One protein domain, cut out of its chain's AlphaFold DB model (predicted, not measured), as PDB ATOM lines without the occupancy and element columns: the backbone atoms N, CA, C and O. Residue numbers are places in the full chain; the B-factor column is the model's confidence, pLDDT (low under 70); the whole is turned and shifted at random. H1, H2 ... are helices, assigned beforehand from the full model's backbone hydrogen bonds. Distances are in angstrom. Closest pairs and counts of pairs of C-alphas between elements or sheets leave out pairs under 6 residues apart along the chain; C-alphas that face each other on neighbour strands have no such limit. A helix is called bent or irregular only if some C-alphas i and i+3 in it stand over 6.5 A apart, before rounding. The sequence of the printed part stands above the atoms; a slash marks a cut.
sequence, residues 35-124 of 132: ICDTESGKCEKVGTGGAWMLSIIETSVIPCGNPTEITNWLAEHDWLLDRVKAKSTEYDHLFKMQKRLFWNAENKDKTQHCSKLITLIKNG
ATOM      1  N   ILE A  35     290.691 330.137 214.371       85.25
ATOM      2  CA  ILE A  35     291.573 331.252 214.016       85.25
ATOM      3  C   ILE A  35     292.996 330.872 214.402       85.25
ATOM      4  O   ILE A  35     293.273 330.601 215.566       85.25
ATOM      5  N   CYS A  36     293.896 330.921 213.424       85.81
ATOM      6  CA  CYS A  36     295.312 330.662 213.630       85.81
ATOM      7  C   CYS A  36     296.154 331.925 213.471       85.81
ATOM      8  O   CYS A  36     295.874 332.794 212.634       85.81
ATOM      9  N   ASP A  37     297.215 331.990 214.262       85.19
ATOM     10  CA  ASP A  37     298.365 332.849 214.082       85.19
ATOM     11  C   ASP A  37     299.507 332.075 213.427       85.19
ATOM     12  O   ASP A  37     300.107 331.180 214.012       85.19
ATOM     13  N   THR A  38     299.807 332.446 212.186       81.00
ATOM     14  CA  THR A  38     300.876 331.848 211.388       81.00
ATOM     15  C   THR A  38     302.276 332.223 211.872       81.00
ATOM     16  O   THR A  38     303.216 331.515 211.533       81.00
ATOM     17  N   GLU A  39     302.434 333.308 212.638       83.69
ATOM     18  CA  GLU A  39     303.739 333.749 213.152       83.69
ATOM     19  C   GLU A  39     304.102 333.035 214.458       83.69
ATOM     20  O   GLU A  39     305.220 332.548 214.601       83.69
ATOM     21  N   SER A  40     303.152 332.920 215.392       83.31
ATOM     22  CA  SER A  40     303.363 332.210 216.664       83.31
ATOM     23  C   SER A  40     303.000 330.721 216.627       83.31
ATOM     24  O   SER A  40     303.305 329.996 217.574       83.31
ATOM     25  N   GLY A  41     302.349 330.249 215.559       83.94
ATOM     26  CA  GLY A  41     301.885 328.866 215.418       83.94
ATOM     27  C   GLY A  41     300.694 328.500 216.311       83.94
ATOM     28  O   GLY A  41     300.365 327.321 216.431       83.94
ATOM     29  N   LYS A  42     300.053 329.482 216.959       87.00
ATOM     30  CA  LYS A  42     298.879 329.272 217.818       87.00
ATOM     31  C   LYS A  42     297.605 329.143 216.979       87.00
ATOM     32  O   LYS A  42     297.434 329.871 216.008       87.00
ATOM     33  N   CYS A  43     296.683 328.275 217.381       86.81
ATOM     34  CA  CYS A  43     295.350 328.150 216.788       86.81
ATOM     35  C   CYS A  43     294.303 328.029 217.896       86.81
ATOM     36  O   CYS A  43     294.558 327.372 218.902       86.81
ATOM     37  N   GLU A  44     293.143 328.658 217.708       86.12
ATOM     38  CA  GLU A  44     292.041 328.638 218.671       86.12
ATOM     39  C   GLU A  44     290.706 328.388 217.977       86.12
ATOM     40  O   GLU A  44     290.393 329.012 216.955       86.12
ATOM     41  N   LYS A  45     289.881 327.514 218.559       85.00
ATOM     42  CA  LYS A  45     288.562 327.188 218.018       85.00
ATOM     43  C   LYS A  45     287.536 328.211 218.501       85.00
ATOM     44  O   LYS A  45     287.026 328.120 219.615       85.00
ATOM     45  N   VAL A  46     287.190 329.165 217.642       79.31
ATOM     46  CA  VAL A  46     286.301 330.283 218.006       79.31
ATOM     47  C   VAL A  46     284.836 330.087 217.611       79.31
ATOM     48  O   VAL A  46     283.965 330.774 218.143       79.31
ATOM     49  N   GLY A  47     284.544 329.163 216.688       74.50
ATOM     50  CA  GLY A  47     283.188 328.935 216.178       74.50
ATOM     51  C   GLY A  47     282.477 330.202 215.663       74.50
ATOM     52  O   GLY A  47     283.073 331.259 215.472       74.50
ATOM     53  N   THR A  48     281.160 330.108 215.479       73.38
ATOM     54  CA  THR A  48     280.315 331.219 214.989       73.38
ATOM     55  C   THR A  48     279.974 332.254 216.079       73.38
ATOM     56  O   THR A  48     279.436 333.329 215.804       73.38
ATOM     57  N   GLY A  49     280.257 331.921 217.346       75.31
ATOM     58  CA  GLY A  49     279.981 332.738 218.533       75.31
ATOM     59  C   GLY A  49     281.208 333.453 219.107       75.31
ATOM     60  O   GLY A  49     281.078 334.166 220.100       75.31
ATOM     61  N   GLY A  50     282.389 333.288 218.504       82.06
ATOM     62  CA  GLY A  50     283.657 333.764 219.056       82.06
ATOM     63  C   GLY A  50     283.691 335.265 219.332       82.06
ATOM     64  O   GLY A  50     284.046 335.671 220.435       82.06
ATOM     65  N   ALA A  51     283.255 336.093 218.375       85.81
ATOM     66  CA  ALA A  51     283.206 337.548 218.557       85.81
ATOM     67  C   ALA A  51     282.262 337.960 219.700       85.81
ATOM     68  O   ALA A  51     282.593 338.837 220.498       85.81
ATOM     69  N   TRP A  52     281.118 337.282 219.826       86.06
ATOM     70  CA  TRP A  52     280.171 337.508 220.914       86.06
ATOM     71  C   TRP A  52     280.767 337.141 222.270       86.06
ATOM     72  O   TRP A  52     280.783 337.986 223.168       86.06
ATOM     73  N   MET A  53     281.336 335.944 222.410       88.75
ATOM     74  CA  MET A  53     281.899 335.518 223.688       88.75
ATOM     75  C   MET A  53     283.132 336.342 224.071       88.75
ATOM     76  O   MET A  53     283.233 336.796 225.207       88.75
ATOM     77  N   LEU A  54     284.041 336.611 223.131       90.62
ATOM     78  CA  LEU A  54     285.202 337.463 223.396       90.62
ATOM     79  C   LEU A  54     284.789 338.874 223.814       90.62
ATOM     80  O   LEU A  54     285.430 339.449 224.691       90.62
ATOM     81  N   SER A  55     283.710 339.423 223.241       91.44
ATOM     82  CA  SER A  55     283.193 340.721 223.681       91.44
ATOM     83  C   SER A  55     282.702 340.671 225.131       91.44
ATOM     84  O   SER A  55     282.965 341.597 225.895       91.44
ATOM     85  N   ILE A  56     282.052 339.577 225.550       91.88
ATOM     86  CA  ILE A  56     281.608 339.367 226.936       91.88
ATOM     87  C   ILE A  56     282.806 339.259 227.874       91.88
ATOM     88  O   ILE A  56     282.820 339.931 228.901       91.88
ATOM     89  N   ILE A  57     283.806 338.448 227.516       92.38
ATOM     90  CA  ILE A  57     285.010 338.251 228.326       92.38
ATOM     91  C   ILE A  57     285.729 339.594 228.521       92.38
ATOM     92  O   ILE A  57     285.928 339.999 229.665       92.38
ATOM     93  N   GLU A  58     286.028 340.332 227.442       93.31
ATOM     94  CA  GLU A  58     286.739 341.621 227.515       93.31
ATOM     95  C   GLU A  58     285.951 342.673 228.324       93.31
ATOM     96  O   GLU A  58     286.517 343.383 229.155       93.31
ATOM     97  N   THR A  59     284.627 342.750 228.151       93.88
ATOM     98  CA  THR A  59     283.795 343.743 228.859       93.88
ATOM     99  C   THR A  59     283.519 343.398 230.323       93.88
ATOM    100  O   THR A  59     283.217 344.299 231.108       93.88
ATOM    101  N   SER A  60     283.651 342.127 230.711       92.81
ATOM    102  CA  SER A  60     283.393 341.654 232.076       92.81
ATOM    103  C   SER A  60     284.502 341.977 233.081       92.81
ATOM    104  O   SER A  60     284.237 341.978 234.284       92.81
ATOM    105  N   VAL A  61     285.723 342.282 232.622       93.44
ATOM    106  CA  VAL A  61     286.923 342.374 233.477       93.44
ATOM    107  C   VAL A  61     286.720 343.341 234.645       93.44
ATOM    108  O   VAL A  61     286.816 342.946 235.806       93.44
ATOM    109  N   ILE A  62     286.381 344.598 234.350       92.19
ATOM    110  CA  ILE A  62     286.202 345.627 235.383       92.19
ATOM    111  C   ILE A  62     284.963 345.331 236.249       92.19
ATOM    112  O   ILE A  62     285.090 345.342 237.475       92.19
ATOM    113  N   PRO A  63     283.775 345.031 235.680       91.62
ATOM    114  CA  PRO A  63     282.565 344.799 236.476       91.62
ATOM    115  C   PRO A  63     282.632 343.567 237.383       91.62
ATOM    116  O   PRO A  63     281.984 343.560 238.430       91.62
ATOM    117  N   CYS A  64     283.443 342.569 237.026       91.12
ATOM    118  CA  CYS A  64     283.723 341.405 237.863       91.12
ATOM    119  C   CYS A  64     284.853 341.624 238.883       91.12
ATOM    120  O   CYS A  64     285.196 340.692 239.606       91.12
ATOM    121  N   GLY A  65     285.422 342.831 238.970       90.94
ATOM    122  CA  GLY A  65     286.459 343.170 239.948       90.94
ATOM    123  C   GLY A  65     287.867 342.713 239.561       90.94
ATOM    124  O   GLY A  65     288.661 342.413 240.444       90.94
ATOM    125  N   ASN A  66     288.178 342.671 238.262       92.69
ATOM    126  CA  ASN A  66     289.451 342.199 237.702       92.69
ATOM    127  C   ASN A  66     289.835 340.784 238.182       92.69
ATOM    128  O   ASN A  66     290.907 340.599 238.758       92.69
ATOM    129  N   PRO A  67     288.966 339.778 237.985       93.31
ATOM    130  CA  PRO A  67     289.245 338.423 238.437       93.31
ATOM    131  C   PRO A  67     290.442 337.834 237.682       93.31
ATOM    132  O   PRO A  67     290.476 337.852 236.447       93.31
ATOM    133  N   THR A  68     291.389 337.271 238.436       94.88
ATOM    134  CA  THR A  68     292.665 336.744 237.930       94.88
ATOM    135  C   THR A  68     292.484 335.745 236.789       94.88
ATOM    136  O   THR A  68     293.264 335.728 235.843       94.88
ATOM    137  N   GLU A  69     291.448 334.909 236.838       94.12
ATOM    138  CA  GLU A  69     291.212 333.900 235.807       94.12
ATOM    139  C   GLU A  69     290.836 334.508 234.457       94.12
ATOM    140  O   GLU A  69     291.308 334.033 233.428       94.12
ATOM    141  N   ILE A  70     290.035 335.579 234.451       93.00
ATOM    142  CA  ILE A  70     289.674 336.273 233.211       93.00
ATOM    143  C   ILE A  70     290.888 337.024 232.669       93.00
ATOM    144  O   ILE A  70     291.163 336.961 231.472       93.00
ATOM    145  N   THR A  71     291.635 337.712 233.538       94.00
ATOM    146  CA  THR A  71     292.804 338.493 233.115       94.00
ATOM    147  C   THR A  71     293.916 337.606 232.571       94.00
ATOM    148  O   THR A  71     294.499 337.942 231.544       94.00
ATOM    149  N   ASN A  72     294.183 336.463 233.206       94.44
ATOM    150  CA  ASN A  72     295.196 335.521 232.733       94.44
ATOM    151  C   ASN A  72     294.775 334.886 231.410       94.44
ATOM    152  O   ASN A  72     295.572 334.851 230.479       94.44
ATOM    153  N   TRP A  73     293.513 334.458 231.296       92.88
ATOM    154  CA  TRP A  73     293.016 333.889 230.047       92.88
ATOM    155  C   TRP A  73     293.115 334.901 228.898       92.88
ATOM    156  O   TRP A  73     293.625 334.564 227.834       92.88
ATOM    157  N   LEU A  74     292.714 336.160 229.113       92.62
ATOM    158  CA  LEU A  74     292.862 337.214 228.103       92.62
ATOM    159  C   LEU A  74     294.326 337.488 227.747       92.62
ATOM    160  O   LEU A  74     294.609 337.733 226.583       92.62
ATOM    161  N   ALA A  75     295.247 337.433 228.711       92.12
ATOM    162  CA  ALA A  75     296.674 337.611 228.448       92.12
ATOM    163  C   ALA A  75     297.262 336.459 227.613       92.12
ATOM    164  O   ALA A  75     298.094 336.690 226.744       92.12
ATOM    165  N   GLU A  76     296.818 335.221 227.832       90.12
ATOM    166  CA  GLU A  76     297.234 334.058 227.033       90.12
ATOM    167  C   GLU A  76     296.670 334.086 225.596       90.12
ATOM    168  O   GLU A  76     297.275 333.524 224.673       90.12
ATOM    169  N   HIS A  77     295.530 334.764 225.415       90.44
ATOM    170  CA  HIS A  77     294.763 334.856 224.167       90.44
ATOM    171  C   HIS A  77     294.738 336.279 223.584       90.44
ATOM    172  O   HIS A  77     293.863 336.608 222.783       90.44
ATOM    173  N   ASP A  78     295.697 337.129 223.947       89.75
ATOM    174  CA  ASP A  78     295.793 338.511 223.463       89.75
ATOM    175  C   ASP A  78     295.883 338.572 221.927       89.75
ATOM    176  O   ASP A  78     295.149 339.314 221.272       89.75
ATOM    177  N   TRP A  79     296.678 337.672 221.348       88.88
ATOM    178  CA  TRP A  79     296.861 337.447 219.917       88.88
ATOM    179  C   TRP A  79     295.547 337.160 219.173       88.88
ATOM    180  O   TRP A  79     295.437 337.418 217.970       88.88
ATOM    181  N   LEU A  80     294.548 336.609 219.868       88.69
ATOM    182  CA  LEU A  80     293.253 336.268 219.291       88.69
ATOM    183  C   LEU A  80     292.341 337.491 219.197       88.69
ATOM    184  O   LEU A  80     291.585 337.613 218.230       88.69
ATOM    185  N   LEU A  81     292.419 338.405 220.170       86.56
ATOM    186  CA  LEU A  81     291.577 339.602 220.222       86.56
ATOM    187  C   LEU A  81     291.785 340.480 218.990       86.56
ATOM    188  O   LEU A  81     290.810 340.840 218.331       86.56
ATOM    189  N   ASP A  82     293.037 340.771 218.642       84.81
ATOM    190  CA  ASP A  82     293.361 341.619 217.489       84.81
ATOM    191  C   ASP A  82     292.879 340.995 216.176       84.81
ATOM    192  O   ASP A  82     292.338 341.678 215.303       84.81
ATOM    193  N   ARG A  83     292.983 339.669 216.054       84.81
ATOM    194  CA  ARG A  83     292.518 338.931 214.873       84.81
ATOM    195  C   ARG A  83     291.001 338.931 214.755       84.81
ATOM    196  O   ARG A  83     290.477 339.093 213.655       84.81
ATOM    197  N   VAL A  84     290.289 338.758 215.866       83.62
ATOM    198  CA  VAL A  84     288.822 338.802 215.883       83.62
ATOM    199  C   VAL A  84     288.323 340.211 215.581       83.62
ATOM    200  O   VAL A  84     287.422 340.353 214.754       83.62
ATOM    201  N   LYS A  85     288.957 341.246 216.143       82.44
ATOM    202  CA  LYS A  85     288.672 342.656 215.828       82.44
ATOM    203  C   LYS A  85     288.906 342.970 214.346       82.44
ATOM    204  O   LYS A  85     288.074 343.617 213.721       82.44
ATOM    205  N   ALA A  86     289.987 342.460 213.752       78.06
ATOM    206  CA  ALA A  86     290.285 342.670 212.334       78.06
ATOM    207  C   ALA A  86     289.316 341.944 211.381       78.06
ATOM    208  O   ALA A  86     289.080 342.412 210.268       78.06
ATOM    209  N   LYS A  87     288.768 340.790 211.790       71.50
ATOM    210  CA  LYS A  87     287.886 339.962 210.948       71.50
ATOM    211  C   LYS A  87     286.396 340.238 211.128       71.50
ATOM    212  O   LYS A  87     285.630 339.920 210.222       71.50
ATOM    213  N   SER A  88     285.991 340.777 212.277       71.50
ATOM    214  CA  SER A  88     284.589 340.975 212.629       71.50
ATOM    215  C   SER A  88     284.287 342.443 212.883       71.50
ATOM    216  O   SER A  88     284.624 342.998 213.927       71.50
ATOM    217  N   THR A  89     283.533 343.055 211.972       74.62
ATOM    218  CA  THR A  89     282.947 344.383 212.222       74.62
ATOM    219  C   THR A  89     281.849 344.337 213.293       74.62
ATOM    220  O   THR A  89     281.414 345.379 213.780       74.62
ATOM    221  N   GLU A  90     281.374 343.138 213.654       80.50
ATOM    222  CA  GLU A  90     280.365 342.921 214.696       80.50
ATOM    223  C   GLU A  90     280.957 343.102 216.103       80.50
ATOM    224  O   GLU A  90     280.258 343.576 216.999       80.50
ATOM    225  N   TYR A  91     282.247 342.794 216.295       87.38
ATOM    226  CA  TYR A  91     282.898 342.828 217.606       87.38
ATOM    227  C   TYR A  91     282.737 344.174 218.319       87.38
ATOM    228  O   TYR A  91     282.254 344.224 219.449       87.38
ATOM    229  N   ASP A  92     283.072 345.277 217.647       87.19
ATOM    230  CA  ASP A  92     282.992 346.624 218.223       87.19
ATOM    231  C   ASP A  92     281.566 347.002 218.635       87.19
ATOM    232  O   ASP A  92     281.351 347.694 219.638       87.19
ATOM    233  N   HIS A  93     280.576 346.561 217.854       89.25
ATOM    234  CA  HIS A  93     279.172 346.768 218.179       89.25
ATOM    235  C   HIS A  93     278.782 345.970 219.427       89.25
ATOM    236  O   HIS A  93     278.210 346.538 220.363       89.25
ATOM    237  N   LEU A  94     279.143 344.684 219.475       90.56
ATOM    238  CA  LEU A  94     278.869 343.797 220.604       90.56
ATOM    239  C   LEU A  94     279.554 344.288 221.876       90.56
ATOM    240  O   LEU A  94     278.894 344.405 222.902       90.56
ATOM    241  N   PHE A  95     280.824 344.682 221.808       92.00
ATOM    242  CA  PHE A  95     281.565 345.235 222.938       92.00
ATOM    243  C   PHE A  95     280.845 346.446 223.550       92.00
ATOM    244  O   PHE A  95     280.588 346.500 224.757       92.00
ATOM    245  N   LYS A  96     280.457 347.421 222.715       92.00
ATOM    246  CA  LYS A  96     279.728 348.616 223.173       92.00
ATOM    247  C   LYS A  96     278.372 348.253 223.776       92.00
ATOM    248  O   LYS A  96     277.993 348.815 224.805       92.00
ATOM    249  N   MET A  97     277.656 347.326 223.146       93.38
ATOM    250  CA  MET A  97     276.354 346.845 223.602       93.38
ATOM    251  C   MET A  97     276.467 346.142 224.961       93.38
ATOM    252  O   MET A  97     275.778 346.548 225.897       93.38
ATOM    253  N   GLN A  98     277.390 345.188 225.114       92.50
ATOM    254  CA  GLN A  98     277.611 344.446 226.358       92.50
ATOM    255  C   GLN A  98     277.994 345.381 227.504       92.50
ATOM    256  O   GLN A  98     277.390 345.328 228.575       92.50
ATOM    257  N   LYS A  99     278.927 346.313 227.272       92.00
ATOM    258  CA  LYS A  99     279.344 347.296 228.281       92.00
ATOM    259  C   LYS A  99     278.192 348.194 228.745       92.00
ATOM    260  O   LYS A  99     278.123 348.550 229.917       92.00
ATOM    261  N   ARG A 100     277.299 348.586 227.830       90.19
ATOM    262  CA  ARG A 100     276.198 349.512 228.131       90.19
ATOM    263  C   ARG A 100     274.999 348.810 228.760       90.19
ATOM    264  O   ARG A 100     274.430 349.328 229.714       90.19
ATOM    265  N   LEU A 101     274.585 347.677 228.202       87.06
ATOM    266  CA  LEU A 101     273.304 347.050 228.527       87.06
ATOM    267  C   LEU A 101     273.432 345.925 229.550       87.06
ATOM    268  O   LEU A 101     272.518 345.742 230.346       87.06
ATOM    269  N   PHE A 102     274.549 345.196 229.545       88.56
ATOM    270  CA  PHE A 102     274.705 344.000 230.363       88.56
ATOM    271  C   PHE A 102     275.662 344.222 231.537       88.56
ATOM    272  O   PHE A 102     275.271 344.082 232.693       88.56
ATOM    273  N   TRP A 103     276.893 344.647 231.271       89.94
ATOM    274  CA  TRP A 103     277.939 344.831 232.276       89.94
ATOM    275  C   TRP A 103     277.982 346.247 232.868       89.94
ATOM    276  O   TRP A 103     279.048 346.838 233.046       89.94
ATOM    277  N   ASN A 104     276.815 346.812 233.175       86.06
ATOM    278  CA  ASN A 104     276.707 348.118 233.822       86.06
ATOM    279  C   ASN A 104     276.516 347.987 235.347       86.06
ATOM    280  O   ASN A 104     276.255 346.909 235.885       86.06
ATOM    281  N   ALA A 105     276.672 349.103 236.062       81.25
ATOM    282  CA  ALA A 105     276.590 349.125 237.521       81.25
ATOM    283  C   ALA A 105     275.188 348.797 238.066       81.25
ATOM    284  O   ALA A 105     275.091 348.299 239.189       81.25
ATOM    285  N   GLU A 106     274.143 349.061 237.278       86.62
ATOM    286  CA  GLU A 106     272.730 348.905 237.637       86.62
ATOM    287  C   GLU A 106     272.241 347.457 237.500       86.62
ATOM    288  O   GLU A 106     271.244 347.082 238.122       86.62
ATOM    289  N   ASN A 107     272.950 346.623 236.733       87.50
ATOM    290  CA  ASN A 107     272.637 345.207 236.609       87.50
ATOM    291  C   ASN A 107     272.890 344.474 237.940       87.50
ATOM    292  O   ASN A 107     274.032 344.299 238.381       87.50
ATOM    293  N   LYS A 108     271.801 344.022 238.570       88.62
ATOM    294  CA  LYS A 108     271.812 343.334 239.870       88.62
ATOM    295  C   LYS A 108     272.321 341.895 239.788       88.62
ATOM    296  O   LYS A 108     272.846 341.391 240.776       88.62
ATOM    297  N   ASP A 109     272.249 341.275 238.614       89.75
ATOM    298  CA  ASP A 109     272.629 339.875 238.408       89.75
ATOM    299  C   ASP A 109     274.111 339.718 238.031       89.75
ATOM    300  O   ASP A 109     274.612 338.599 237.877       89.75
ATOM    301  N   LYS A 110     274.854 340.832 237.914       88.19
ATOM    302  CA  LYS A 110     276.253 340.846 237.459       88.19
ATOM    303  C   LYS A 110     277.145 339.864 238.219       88.19
ATOM    304  O   LYS A 110     277.940 339.173 237.596       88.19
ATOM    305  N   THR A 111     276.969 339.726 239.536       88.38
ATOM    306  CA  THR A 111     277.770 338.804 240.358       88.38
ATOM    307  C   THR A 111     277.571 337.350 239.931       88.38
ATOM    308  O   THR A 111     278.545 336.622 239.759       88.38
ATOM    309  N   GLN A 112     276.323 336.931 239.691       91.00
ATOM    310  CA  GLN A 112     276.022 335.578 239.221       91.00
ATOM    311  C   GLN A 112     276.629 335.330 237.834       91.00
ATOM    312  O   GLN A 112     277.174 334.254 237.575       91.00
ATOM    313  N   HIS A 113     276.548 336.319 236.942       90.44
ATOM    314  CA  HIS A 113     277.136 336.230 235.608       90.44
ATOM    315  C   HIS A 113     278.665 336.152 235.651       90.44
ATOM    316  O   HIS A 113     279.236 335.318 234.950       90.44
ATOM    317  N   CYS A 114     279.316 336.924 236.524       91.62
ATOM    318  CA  CYS A 114     280.755 336.829 236.764       91.62
ATOM    319  C   CYS A 114     281.160 335.423 237.219       91.62
ATOM    320  O   CYS A 114     282.074 334.837 236.644       91.62
ATOM    321  N   SER A 115     280.452 334.834 238.191       92.75
ATOM    322  CA  SER A 115     280.748 333.470 238.649       92.75
ATOM    323  C   SER A 115     280.617 332.441 237.525       92.75
ATOM    324  O   SER A 115     281.512 331.619 237.348       92.75
ATOM    325  N   LYS A 116     279.542 332.512 236.726       91.19
ATOM    326  CA  LYS A 116     279.339 331.609 235.579       91.19
ATOM    327  C   LYS A 116     280.450 331.744 234.540       91.19
ATOM    328  O   LYS A 116     280.945 330.732 234.052       91.19
ATOM    329  N   LEU A 117     280.848 332.975 234.223       90.94
ATOM    330  CA  LEU A 117     281.903 333.244 233.252       90.94
ATOM    331  C   LEU A 117     283.267 332.725 233.725       90.94
ATOM    332  O   LEU A 117     283.976 332.080 232.960       90.94
ATOM    333  N   ILE A 118     283.612 332.935 234.997       93.00
ATOM    334  CA  ILE A 118     284.851 332.403 235.582       93.00
ATOM    335  C   ILE A 118     284.852 330.871 235.529       93.00
ATOM    336  O   ILE A 118     285.854 330.271 235.146       93.00
ATOM    337  N   THR A 119     283.734 330.219 235.866       91.69
ATOM    338  CA  THR A 119     283.601 328.759 235.734       91.69
ATOM    339  C   THR A 119     283.790 328.303 234.288       91.69
ATOM    340  O   THR A 119     284.493 327.326 234.046       91.69
ATOM    341  N   LEU A 120     283.200 329.016 233.329       89.12
ATOM    342  CA  LEU A 120     283.338 328.717 231.905       89.12
ATOM    343  C   LEU A 120     284.807 328.773 231.452       89.12
ATOM    344  O   LEU A 120     285.280 327.846 230.799       89.12
ATOM    345  N   ILE A 121     285.532 329.822 231.845       91.38
ATOM    346  CA  ILE A 121     286.955 329.999 231.522       91.38
ATOM    347  C   ILE A 121     287.805 328.895 232.160       91.38
ATOM    348  O   ILE A 121     288.635 328.297 231.482       91.38
ATOM    349  N   LYS A 122     287.541 328.539 233.425       90.69
ATOM    350  CA  LYS A 122     288.236 327.436 234.114       90.69
ATOM    351  C   LYS A 122     288.042 326.074 233.443       90.69
ATOM    352  O   LYS A 122     288.923 325.227 233.543       90.69
ATOM    353  N   ASN A 123     286.921 325.865 232.756       87.81
ATOM    354  CA  ASN A 123     286.627 324.615 232.050       87.81
ATOM    355  C   ASN A 123     287.312 324.514 230.671       87.81
ATOM    356  O   ASN A 123     287.191 323.486 230.006       87.81
ATOM    357  N   GLY A 124     288.049 325.547 230.249       72.88
ATOM    358  CA  GLY A 124     289.124 325.413 229.267       72.88
ATOM    359  C   GLY A 124     288.765 325.572 227.790       72.88
ATOM    360  O   GLY A 124     289.619 325.269 226.977       72.88
TER     361      GLY A 124
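This is residues 35 to 124 of the 132 residues of an uncharacterized protein of Pseudoalteromonas spongiae (UniProt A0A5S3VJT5). One helix, H1, lies in the middle of four others: H4 packs beside it, H3 crosses near its first residues, and H2 and H5 lie on the side away from H4, crossing each other. Before H1, residues 35 to 49 form a loop that folds back on itself at one end of the long axis. The 90 printed residues, with five named helices in the order H1 to H5 and no named strand, are all helix in class. The whole is compact, with a radius of gyration of the C-alphas of 13.2 A, and elongated, spanning 42 by 27 by 19 A.

Residues 35 to 36 pair with residues 43 to 44, antiparallel. H1, residues 50 to 60, begins at C-alpha 50 (283.657, 333.764, 219.056) and is 15.2 A long. H2 is residues 68 to 76 and H3 residues 78 to 87. H4, residues 89 to 102, is 19.9 A long, neither bent nor irregular, but only just: C-alphas 89 and 92 are 6.4 A apart. H5, residues 110 to 122, is 18.3 A long and ends at C-alpha 122 (288.236, 327.436, 234.114).

H1, the hub, touches H4 at a steep tilt of 38 degrees, the same way; the closest C-alphas, Ser 55 and Phe 95, are 4.9 A apart. H1 touches H3, closest at C-alphas 51 and 84, 6.3 A. H1 and H2 only just touch, with 3 pairs of C-alphas within 8 A, closest at Ile 57 and Ile 70, 7.0 A. H5 touches H2 with residues 118 to 122 alone, closest at C-alphas 118 and 69, 6.5 A. H2 and H4 are apart. Every O i to N i+4 pair is within hydrogen-bond range in H1, H2 and H5; H3 has 4 of 6, H4 9 of 10.

The C-alphas of Glu 39 and Lys 108, the two farthest apart, are 42.7 A apart. The printed part has no cut, no link between helices is long, and no printed residue has a pLDDT under 70.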